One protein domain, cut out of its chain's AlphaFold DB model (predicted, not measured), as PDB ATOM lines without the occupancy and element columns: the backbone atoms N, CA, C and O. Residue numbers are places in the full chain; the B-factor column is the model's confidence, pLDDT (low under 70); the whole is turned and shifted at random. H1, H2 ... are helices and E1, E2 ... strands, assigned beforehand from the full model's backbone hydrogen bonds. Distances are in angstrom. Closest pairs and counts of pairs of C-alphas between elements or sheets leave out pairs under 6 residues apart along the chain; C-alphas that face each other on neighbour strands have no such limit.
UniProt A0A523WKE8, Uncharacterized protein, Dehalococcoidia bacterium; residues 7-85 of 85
ATOM      1  N   THR A   7     108.695  68.228 117.513       94.38
ATOM      2  CA  THR A   7     110.103  68.340 117.882       94.38
ATOM      3  C   THR A   7     110.749  69.408 117.013       94.38
ATOM      4  O   THR A   7     110.719  69.314 115.785       94.38
ATOM      5  N   ALA A   8     111.338  70.422 117.647       95.06
ATOM      6  CA  ALA A   8     112.124  71.451 116.979       95.06
ATOM      7  C   ALA A   8     113.615  71.208 117.228       95.06
ATOM      8  O   ALA A   8     114.032  71.086 118.378       95.06
ATOM      9  N   ALA A   9     114.419  71.167 116.167       94.50
ATOM     10  CA  ALA A   9     115.868  71.052 116.284       94.50
ATOM     11  C   ALA A   9     116.592  71.928 115.276       94.50
ATOM     12  O   ALA A   9     116.250  71.956 114.097       94.50
ATOM     13  N   THR A  10     117.625  72.613 115.750       95.75
ATOM     14  CA  THR A  10     118.552  73.357 114.904       95.75
ATOM     15  C   THR A  10     119.717  72.448 114.543       95.75
ATOM     16  O   THR A  10     120.381  71.906 115.424       95.75
ATOM     17  N   ILE A  11     119.942  72.262 113.245       93.94
ATOM     18  CA  ILE A  11     121.050  71.476 112.704       93.94
ATOM     19  C   ILE A  11     121.867  72.328 111.740       93.94
ATOM     20  O   ILE A  11     121.339  73.222 111.077       93.94
ATOM     21  N   TYR A  12     123.147  72.009 111.601       94.62
ATOM     22  CA  TYR A  12     123.960  72.568 110.531       94.62
ATOM     23  C   TYR A  12     123.618  71.886 109.197       94.62
ATOM     24  O   TYR A  12     123.635  70.658 109.092       94.62
ATOM     25  N   CYS A  13     123.299  72.680 108.171       94.50
ATOM     26  CA  CYS A  13     123.012  72.204 106.822       94.50
ATOM     27  C   CYS A  13     124.168  72.558 105.886       94.50
ATOM     28  O   CYS A  13     124.274  73.675 105.377       94.50
ATOM     29  N   ASP A  14     125.013  71.573 105.593       93.12
ATOM     30  CA  ASP A  14     126.175  71.744 104.722       93.12
ATOM     31  C   ASP A  14     125.797  72.084 103.273       93.12
ATOM     32  O   ASP A  14     126.622  72.657 102.570       93.12
ATOM     33  N   ALA A  15     124.568  71.805 102.826       92.94
ATOM     34  CA  ALA A  15     124.103  72.172 101.486       92.94
ATOM     35  C   ALA A  15     123.967  73.694 101.289       92.94
ATOM     36  O   ALA A  15     124.074  74.182 100.169       92.94
ATOM     37  N   VAL A  16     123.738  74.444 102.372       93.75
ATOM     38  CA  VAL A  16     123.566  75.910 102.351       93.75
ATOM     39  C   VAL A  16     124.583  76.638 103.231       93.75
ATOM     40  O   VAL A  16     124.573  77.867 103.282       93.75
ATOM     41  N   ASP A  17     125.468  75.883 103.887       94.00
ATOM     42  CA  ASP A  17     126.483  76.387 104.811       94.00
ATOM     43  C   ASP A  17     125.884  77.314 105.886       94.00
ATOM     44  O   ASP A  17     126.321  78.448 106.090       94.00
ATOM     45  N   ASP A  18     124.799  76.870 106.518       93.94
ATOM     46  CA  ASP A  18     124.113  77.622 107.571       93.94
ATOM     47  C   ASP A  18     123.362  76.684 108.518       93.94
ATOM     48  O   ASP A  18     123.070  75.531 108.184       93.94
ATOM     49  N   GLU A  19     123.015  77.197 109.692       94.75
ATOM     50  CA  GLU A  19     122.111  76.516 110.611       94.75
ATOM     51  C   GLU A  19     120.663  76.626 110.122       94.75
ATOM     52  O   GLU A  19     120.193  77.680 109.685       94.75
ATOM     53  N   VAL A  20     119.933  75.515 110.189       94.75
ATOM     54  CA  VAL A  20     118.518  75.441 109.827       94.75
ATOM     55  C   VAL A  20     117.736  74.746 110.926       94.75
ATOM     56  O   VAL A  20     118.191  73.770 111.519       94.75
ATOM     57  N   THR A  21     116.523  75.227 111.176       95.44
ATOM     58  CA  THR A  21     115.607  74.589 112.123       95.44
ATOM     59  C   THR A  21     114.681  73.624 111.394       95.44
ATOM     60  O   THR A  21     114.026  73.996 110.415       95.44
ATOM     61  N   LEU A  22     114.608  72.393 111.891       95.44
ATOM     62  CA  LEU A  22     113.661  71.365 111.487       95.44
ATOM     63  C   LEU A  22     112.538  71.268 112.517       95.44
ATOM     64  O   LEU A  22     112.800  71.237 113.718       95.44
ATOM     65  N   LEU A  23     111.301  71.191 112.038       94.94
ATOM     66  CA  LEU A  23     110.121  70.858 112.825       94.94
ATOM     67  C   LEU A  23     109.611  69.501 112.354       94.94
ATOM     68  O   LEU A  23     109.195  69.385 111.204       94.94
ATOM     69  N   VAL A  24     109.649  68.496 113.222       94.56
ATOM     70  CA  VAL A  24     109.083  67.165 112.966       94.56
ATOM     71  C   VAL A  24     107.821  67.032 113.797       94.56
ATOM     72  O   VAL A  24     107.852  67.282 114.999       94.56
ATOM     73  N   TYR A  25     106.718  66.666 113.162       94.75
ATOM     74  CA  TYR A  25     105.435  66.445 113.812       94.75
ATOM     75  C   TYR A  25     105.194  64.948 114.003       94.75
ATOM     76  O   TYR A  25     105.746  64.115 113.280       94.75
ATOM     77  N   ARG A  26     104.349  64.601 114.975       90.50
ATOM     78  CA  ARG A  26     104.042  63.201 115.302       90.50
ATOM     79  C   ARG A  26     103.372  62.430 114.158       90.50
ATOM     80  O   ARG A  26     103.520  61.218 114.071       90.50
ATOM     81  N   ASP A  27     102.674  63.124 113.263       91.38
ATOM     82  CA  ASP A  27     102.083  62.541 112.048       91.38
ATOM     83  C   ASP A  27     103.123  62.192 110.963       91.38
ATOM     84  O   ASP A  27     102.763  61.721 109.886       91.38
ATOM     85  N   GLY A  28     104.412  62.426 111.229       88.88
ATOM     86  CA  GLY A  28     105.510  62.180 110.301       88.88
ATOM     87  C   GLY A  28     105.764  63.331 109.328       88.88
ATOM     88  O   GLY A  28     106.732  63.269 108.561       88.88
ATOM     89  N   SER A  29     104.950  64.391 109.361       92.19
ATOM     90  CA  SER A  29     105.199  65.588 108.564       92.19
ATOM     91  C   SER A  29     106.425  66.340 109.082       92.19
ATOM     92  O   SER A  29     106.729  66.361 110.279       92.19
ATOM     93  N   VAL A  30     107.168  66.959 108.160       93.31
ATOM     94  CA  VAL A  30     108.396  67.685 108.492       93.31
ATOM     95  C   VAL A  30     108.438  69.025 107.779       93.31
ATOM     96  O   VAL A  30     108.061  69.142 106.614       93.31
ATOM     97  N   LYS A  31     108.925  70.052 108.475       93.25
ATOM     98  CA  LYS A  31     109.175  71.379 107.913       93.25
ATOM     99  C   LYS A  31     110.607  71.809 108.189       93.25
ATOM    100  O   LYS A  31     111.017  71.913 109.339       93.25
ATOM    101  N   CYS A  32     111.351  72.125 107.132       94.88
ATOM    102  CA  CYS A  32     112.631  72.818 107.239       94.88
ATOM    103  C   CYS A  32     112.395  74.327 107.128       94.88
ATOM    104  O   CYS A  32     112.078  74.833 106.054       94.88
ATOM    105  N   ILE A  33     112.575  75.068 108.222       92.88
ATOM    106  CA  ILE A  33     112.397  76.529 108.231       92.88
ATOM    107  C   ILE A  33     113.432  77.216 107.329       92.88
ATOM    108  O   ILE A  33     113.135  78.229 106.693       92.88
ATOM    109  N   GLY A  34     114.617  76.613 107.184       92.19
ATOM    110  CA  GLY A  34     115.653  77.069 106.258       92.19
ATOM    111  C   GLY A  34     115.232  77.030 104.783       92.19
ATOM    112  O   GLY A  34     115.738  77.829 103.997       92.19
ATOM    113  N   TYR A  35     114.272  76.178 104.398       92.12
ATOM    114  CA  TYR A  35     113.806  76.082 103.009       92.12
ATOM    115  C   TYR A  35     113.238  77.414 102.500       92.12
ATOM    116  O   TYR A  35     113.548  77.829 101.389       92.12
ATOM    117  N   ARG A  36     112.509  78.164 103.336       88.94
ATOM    118  CA  ARG A  36     111.975  79.481 102.944       88.94
ATOM    119  C   ARG A  36     113.075  80.490 102.596       88.94
ATOM    120  O   ARG A  36     112.858  81.389 101.793       88.94
ATOM    121  N   LYS A  37     114.247  80.361 103.221       89.31
ATOM    122  CA  LYS A  37     115.402  81.237 102.988       89.31
ATOM    123  C   LYS A  37     116.239  80.776 101.793       89.31
ATOM    124  O   LYS A  37     116.798  81.623 101.103       89.31
ATOM    125  N   TYR A  38     116.343  79.464 101.572       91.06
ATOM    126  CA  TYR A  38     117.352  78.879 100.685       91.06
ATOM    127  C   TYR A  38     116.826  78.051  99.511       91.06
ATOM    128  O   TYR A  38     117.553  77.891  98.536       91.06
ATOM    129  N   GLY A  39     115.613  77.513  99.597       87.00
ATOM    130  CA  GLY A  39     114.957  76.771  98.517       87.00
ATOM    131  C   GLY A  39     114.271  77.680  97.506       87.00
ATOM    132  O   GLY A  39     114.377  77.463  96.306       87.00
ATOM    133  N   GLU A  40     113.670  78.765  97.992       86.06
ATOM    134  CA  GLU A  40     113.126  79.848  97.165       86.06
ATOM    135  C   GLU A  40     113.747  81.186  97.595       86.06
ATOM    136  O   GLU A  40     113.072  82.061  98.145       86.06
ATOM    137  N   PRO A  41     115.074  81.345  97.432       85.19
ATOM    138  CA  PRO A  41     115.772  82.499  97.964       85.19
ATOM    139  C   PRO A  41     115.348  83.775  97.230       85.19
ATOM    140  O   PRO A  41     115.405  83.870  96.002       85.19
ATOM    141  N   GLY A  42     115.014  84.815  97.994       88.44
ATOM    142  CA  GLY A  42     114.929  86.171  97.456       88.44
ATOM    143  C   GLY A  42     116.282  86.652  96.907       88.44
ATOM    144  O   GLY A  42     117.333  86.073  97.193       88.44
ATOM    145  N   LYS A  43     116.282  87.764  96.157       88.62
ATOM    146  CA  LYS A  43     117.487  88.310  95.488       88.62
ATOM    147  C   LYS A  43     118.698  88.457  96.420       88.62
ATOM    148  O   LYS A  43     119.825  88.202  96.005       88.62
ATOM    149  N   GLU A  44     118.483  88.884  97.661       87.88
ATOM    150  CA  GLU A  44     119.555  89.074  98.644       87.88
ATOM    151  C   GLU A  44     120.110  87.745  99.165       87.88
ATOM    152  O   GLU A  44     121.326  87.545  99.166       87.88
ATOM    153  N   ALA A  45     119.232  86.806  99.529       87.25
ATOM    154  CA  ALA A  45     119.625  85.474  99.979       87.25
ATOM    155  C   ALA A  45     120.386  84.710  98.883       87.25
ATOM    156  O   ALA A  45     121.410  84.089  99.164       87.25
ATOM    157  N   ALA A  46     119.960  84.839  97.622       89.69
ATOM    158  CA  ALA A  46     120.649  84.252  96.477       89.69
ATOM    159  C   ALA A  46     122.067  84.827  96.292       89.69
ATOM    160  O   ALA A  46     123.016  84.077  96.066       89.69
ATOM    161  N   LYS A  47     122.247  86.149  96.452       92.25
ATOM    162  CA  LYS A  47     123.578  86.787  96.405       92.25
ATOM    163  C   LYS A  47     124.488  86.301  97.533       92.25
ATOM    164  O   LYS A  47     125.670  86.058  97.294       92.25
ATOM    165  N   LEU A  48     123.955  86.156  98.747       90.19
ATOM    166  CA  LEU A  48     124.714  85.649  99.892       90.19
ATOM    167  C   LEU A  48     125.144  84.193  99.682       90.19
ATOM    168  O   LEU A  48     126.323  83.889  99.857       90.19
ATOM    169  N   LEU A  49     124.231  83.324  99.233       91.12
ATOM    170  CA  LEU A  49     124.543  81.939  98.862       91.12
ATOM    171  C   LEU A  49     125.624  81.875  97.781       91.12
ATOM    172  O   LEU A  49     126.587  81.128  97.919       91.12
ATOM    173  N   GLN A  50     125.512  82.694  96.731       91.62
ATOM    174  CA  GLN A  50     126.505  82.735  95.660       91.62
ATOM    175  C   GLN A  50     127.877  83.198  96.169       91.62
ATOM    176  O   GLN A  50     128.901  82.645  95.770       91.62
ATOM    177  N   LYS A  51     127.916  84.201  97.054       93.38
ATOM    178  CA  LYS A  51     129.162  84.676  97.667       93.38
ATOM    179  C   LYS A  51     129.813  83.581  98.515       93.38
ATOM    180  O   LYS A  51     131.003  83.337  98.341       93.38
ATOM    181  N   LYS A  52     129.039  82.898  99.365       92.19
ATOM    182  CA  LYS A  52     129.525  81.766 100.173       92.19
ATOM    183  C   LYS A  52     130.014  80.608  99.301       92.19
ATOM    184  O   LYS A  52     131.105  80.103  99.518       92.19
ATOM    185  N   SER A  53     129.252  80.252  98.269       92.81
ATOM    186  CA  SER A  53     129.598  79.211  97.290       92.81
ATOM    187  C   SER A  53     130.964  79.469  96.638       92.81
ATOM    188  O   SER A  53     131.799  78.572  96.563       92.81
ATOM    189  N   LYS A  54     131.246  80.726  96.262       94.06
ATOM    190  CA  LYS A  54     132.565  81.136  95.748       94.06
ATOM    191  C   LYS A  54     133.674  81.049  96.798       94.06
ATOM    192  O   LYS A  54     134.771  80.634  96.463       94.06
ATOM    193  N   GLN A  55     133.407  81.460  98.038       94.00
ATOM    194  CA  GLN A  55     134.400  81.439  99.121       94.00
ATOM    195  C   GLN A  55     134.776  80.021  99.560       94.00
ATOM    196  O   GLN A  55     135.912  79.796  99.956       94.00
ATOM    197  N   LEU A  56     133.828  79.088  99.499       93.19
ATOM    198  CA  LEU A  56     134.017  77.689  99.888       93.19
ATOM    199  C   LEU A  56     134.392  76.780  98.713       93.19
ATOM    200  O   LEU A  56     134.474  75.569  98.899       93.19
ATOM    201  N   GLU A  57     134.531  77.343  97.510       93.56
ATOM    202  CA  GLU A  57     134.838  76.619  96.269       93.56
ATOM    203  C   GLU A  57     133.904  75.418  96.003       93.56
ATOM    204  O   GLU A  57     134.283  74.428  95.379       93.56
ATOM    205  N   ARG A  58     132.646  75.501  96.460       93.44
ATOM    206  CA  ARG A  58     131.645  74.434  96.315       93.44
ATOM    207  C   ARG A  58     130.255  74.999  96.074       93.44
ATOM    208  O   ARG A  58     129.874  76.007  96.664       93.44
ATOM    209  N   ARG A  59     129.460  74.309  95.251       90.75
ATOM    210  CA  ARG A  59     128.073  74.701  94.967       90.75
ATOM    211  C   ARG A  59     127.207  74.516  96.216       90.75
ATOM    212  O   ARG A  59     127.002  73.391  96.662       90.75
ATOM    213  N   LEU A  60     126.691  75.624  96.742       92.75
ATOM    214  CA  LEU A  60     125.673  75.636  97.794       92.75
ATOM    215  C   LEU A  60     124.286  75.771  97.171       92.75
ATOM    216  O   LEU A  60     124.022  76.733  96.448       92.75
ATOM    217  N   GLU A  61     123.408  74.819  97.457       90.88
ATOM    218  CA  GLU A  61     122.050  74.773  96.928       90.88
ATOM    219  C   GLU A  61     121.143  73.953  97.846       90.88
ATOM    220  O   GLU A  61     121.482  72.845  98.268       90.88
ATOM    221  N   CYS A  62     119.964  74.492  98.154       92.44
ATOM    222  CA  CYS A  62     118.953  73.749  98.889       92.44
ATOM    223  C   CYS A  62     118.264  72.751  97.950       92.44
ATOM    224  O   CYS A  62     117.740  73.133  96.912       92.44
ATOM    225  N   GLN A  63     118.232  71.476  98.340       89.38
ATOM    226  CA  GLN A  63     117.667  70.390  97.525       89.38
ATOM    227  C   GLN A  63     116.136  70.287  97.600       89.38
ATOM    228  O   GLN A  63     115.552  69.451  96.919       89.38
ATOM    229  N   GLY A  64     115.487  71.094  98.444       89.19
ATOM    230  CA  GLY A  64     114.040  71.051  98.630       89.19
ATOM    231  C   GLY A  64     113.583  70.615 100.026       89.19
ATOM    232  O   GLY A  64     114.407  70.334 100.904       89.19
ATOM    233  N   PRO A  65     112.255  70.563 100.239       85.00
ATOM    234  CA  PRO A  65     111.651  70.194 101.519       85.00
ATOM    235  C   PRO A  65     111.899  68.728 101.907       85.00
ATOM    236  O   PRO A  65     111.972  68.427 103.094       85.00
ATOM    237  N   GLU A  66     112.108  67.843 100.931       86.69
ATOM    238  CA  GLU A  66     112.376  66.408 101.132       86.69
ATOM    239  C   GLU A  66     113.872  66.062 101.036       86.69
ATOM    240  O   GLU A  66     114.255  64.958 100.655       86.69
ATOM    241  N   CYS A  67     114.760  67.009 101.356       92.06
ATOM    242  CA  CYS A  67     116.193  66.729 101.320       92.06
ATOM    243  C   CYS A  67     116.594  65.640 102.334       92.06
ATOM    244  O   CYS A  67     115.979  65.476 103.392       92.06
ATOM    245  N   SER A  68     117.685  64.929 102.040       91.31
ATOM    246  CA  SER A  68     118.138  63.771 102.827       91.31
ATOM    247  C   SER A  68     118.298  64.060 104.322       91.31
ATOM    248  O   SER A  68     117.962  63.215 105.143       91.31
ATOM    249  N   ARG A  69     118.745  65.264 104.693       91.12
ATOM    250  CA  ARG A  69     118.938  65.689 106.094       91.12
ATOM    251  C   ARG A  69     117.629  65.738 106.877       91.12
ATOM    252  O   ARG A  69     117.594  65.367 108.045       91.12
ATOM    253  N   VAL A  70     116.559  66.191 106.225       92.38
ATOM    254  CA  VAL A  70     115.215  66.274 106.810       92.38
ATOM    255  C   VAL A  70     114.686  64.868 107.075       92.38
ATOM    256  O   VAL A  70     114.234  64.577 108.181       92.38
ATOM    257  N   ILE A  71     114.808  63.990 106.075       92.69
ATOM    258  CA  ILE A  71     114.385  62.589 106.152       92.69
ATOM    259  C   ILE A  71     115.166  61.852 107.246       92.69
ATOM    260  O   ILE A  71     114.565  61.253 108.128       92.69
ATOM    261  N   GLN A  72     116.495  61.973 107.252       92.88
ATOM    262  CA  GLN A  72     117.354  61.333 108.251       92.88
ATOM    263  C   GLN A  72     117.032  61.784 109.676       92.88
ATOM    264  O   GLN A  72     117.000  60.957 110.585       92.88
ATOM    265  N   TYR A  73     116.787  63.081 109.888       92.75
ATOM    266  CA  TYR A  73     116.443  63.589 111.213       92.75
ATOM    267  C   TYR A  73     115.084  63.061 111.691       92.75
ATOM    268  O   TYR A  73     114.966  62.619 112.833       92.75
ATOM    269  N   ARG A  74     114.078  63.045 110.809       93.50
ATOM    270  CA  ARG A  74     112.770  62.443 111.095       93.50
ATOM    271  C   ARG A  74     112.918  60.969 111.463       93.50
ATOM    272  O   ARG A  74     112.459  60.563 112.524       93.50
ATOM    273  N   ASP A  75     113.575  60.187 110.613       94.56
ATOM    274  CA  ASP A  75     113.697  58.740 110.797       94.56
ATOM    275  C   ASP A  75     114.474  58.405 112.079       94.56
ATOM    276  O   ASP A  75     114.114  57.471 112.795       94.56
ATOM    277  N   LYS A  76     115.485  59.214 112.425       93.38
ATOM    278  CA  LYS A  76     116.185  59.119 113.711       93.38
ATOM    279  C   LYS A  76     115.230  59.304 114.895       93.38
ATOM    280  O   LYS A  76     115.276  58.488 115.809       93.38
ATOM    281  N   LEU A  77     114.379  60.334 114.881       92.31
ATOM    282  CA  LEU A  77     113.435  60.588 115.977       92.31
ATOM    283  C   LEU A  77     112.456  59.425 116.175       92.31
ATOM    284  O   LEU A  77     112.273  58.971 117.301       92.31
ATOM    285  N   PHE A  78     111.874  58.902 115.094       91.88
ATOM    286  CA  PHE A  78     110.960  57.758 115.191       91.88
ATOM    287  C   PHE A  78     111.680  56.473 115.626       91.88
ATOM    288  O   PHE A  78     111.122  55.679 116.377       91.88
ATOM    289  N   ALA A  79     112.935  56.272 115.212       93.06
ATOM    290  CA  ALA A  79     113.739  55.144 115.680       93.06
ATOM    291  C   ALA A  79     114.113  55.251 117.169       93.06
ATOM    292  O   ALA A  79     114.273  54.228 117.832       93.06
ATOM    293  N   GLU A  80     114.289  56.463 117.699       90.69
ATOM    294  CA  GLU A  80     114.499  56.702 119.132       90.69
ATOM    295  C   GLU A  80     113.211  56.476 119.931       90.69
ATOM    296  O   GLU A  80     113.262  55.842 120.982       90.69
ATOM    297  N   GLU A  81     112.060  56.913 119.411       87.81
ATOM    298  CA  GLU A  81     110.747  56.658 120.014       87.81
ATOM    299  C   GLU A  81     110.447  55.157 120.105       87.81
ATOM    300  O   GLU A  81     110.153  54.669 121.191       87.81
ATOM    301  N   ALA A  82     110.637  54.405 119.015       88.06
ATOM    302  CA  ALA A  82     110.402  52.959 118.985       88.06
ATOM    303  C   ALA A  82     111.332  52.152 119.914       88.06
ATOM    304  O   ALA A  82     111.015  51.028 120.280       88.06
ATOM    305  N   LYS A  83     112.501  52.696 120.281       87.50
ATOM    306  CA  LYS A  83     113.413  52.081 121.267       87.50
ATOM    307  C   LYS A  83     113.055  52.427 122.711       87.50
ATOM    308  O   LYS A  83     113.599  51.812 123.625       87.50
ATOM    309  N   ALA A  84     112.250  53.466 122.911       77.19
ATOM    310  CA  ALA A  84     111.793  53.917 124.219       77.19
ATOM    311  C   ALA A  84     110.442  53.289 124.626       77.19
ATOM    312  O   ALA A  84     109.970  53.560 125.736       77.19
ATOM    313  N   GLU A  85     109.836  52.492 123.737       59.50
ATOM    314  CA  GLU A  85     108.710  51.578 123.991       59.50
ATOM    315  C   GLU A  85     109.198  50.205 124.476       59.50
ATOM    316  O   GLU A  85     108.542  49.666 125.398       59.50
TER     317      GLU A  85
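This is residues 7 to 85 of the 85 residues of an uncharacterized protein of Dehalococcoidia bacterium (UniProt A0A523WKE8). A small three-stranded sheet, E1 E2 E3, has the long helix H3 over one face, and helix H2 lies away from the sheet, across one end of the long axis. The last residues, 79 to 85, stick out at the other end, while short H1 and the long link of residues 56 to 67 join H2 to the rest. The printed part has 79 residues, with three named strands followed by three named helices in the order E1 E2 E3 H1 H2 H3; the sheet has the order E1 - E2 - E3, all antiparallel, and the class is mixed, helices and strands. The whole is only just loose, close to compact, with a radius of gyration of the C-alphas of 14.2 A, and its outline is a rod spanning 47 by 22 by 16 A.

The sheet is a meander, each strand the antiparallel neighbour of the one before: E1, residues 7 to 13, E2, residues 18 to 25, and E3, residues 30 to 32. E1 and E2 form a hairpin at 152 degrees between their directions, with N 9 and O 22 within hydrogen-bond range at 2.9 A and N 20 and O 11 at 2.8 A. E2 and E3 form a hairpin at 162 degrees, with N 23 and O 31 at 2.8 A. H3, residues 68 to 83, is on the sheet at a height over the sheet of 10.3 A, making two layers, a helix on one face of a sheet. It lies over E1 and E2, and on the local plane it stands at 30.3 degrees to E1, only just slantwise to the strands. The closest C-alphas of E2 and H3 are those of Val 24 and Arg 74, 6.3 A apart. H1, residues 35 to 38, only grazes the sheet. H1 and H2, residues 43 to 55, only just touch, with 3 pairs of C-alphas within 8 A, and only at the corner; the closest C-alphas are those of Lys 37 and Ala 45, 6.7 A apart. H2 is not on the sheet, and H2 and H3 are apart. In H2 and H3 every O i to N i+4 pair is within hydrogen-bond range; H1 is too short for such a pair.

E1 begins at C-alpha 7, (110.103, 68.340, 117.882), and is 17.4 A long. E2 is 22.6 A long and E3 6.8 A. H1 measures 5.1 A and H2 18.6 A, ending at C-alpha 55, (134.400, 81.439, 99.121). H3 measures 22.3 A and ends at C-alpha 83, (113.413, 52.081, 121.267).

The two C-alphas farthest apart, those of Lys 54 and Glu 85, are 47.3 A apart. The printed part has no cut, and the link from H2 to H3, 12 residues, is long; the other four links are tight. The mean pLDDT of the printed part is 91.3, and residue 85, the chain's last, is under 70.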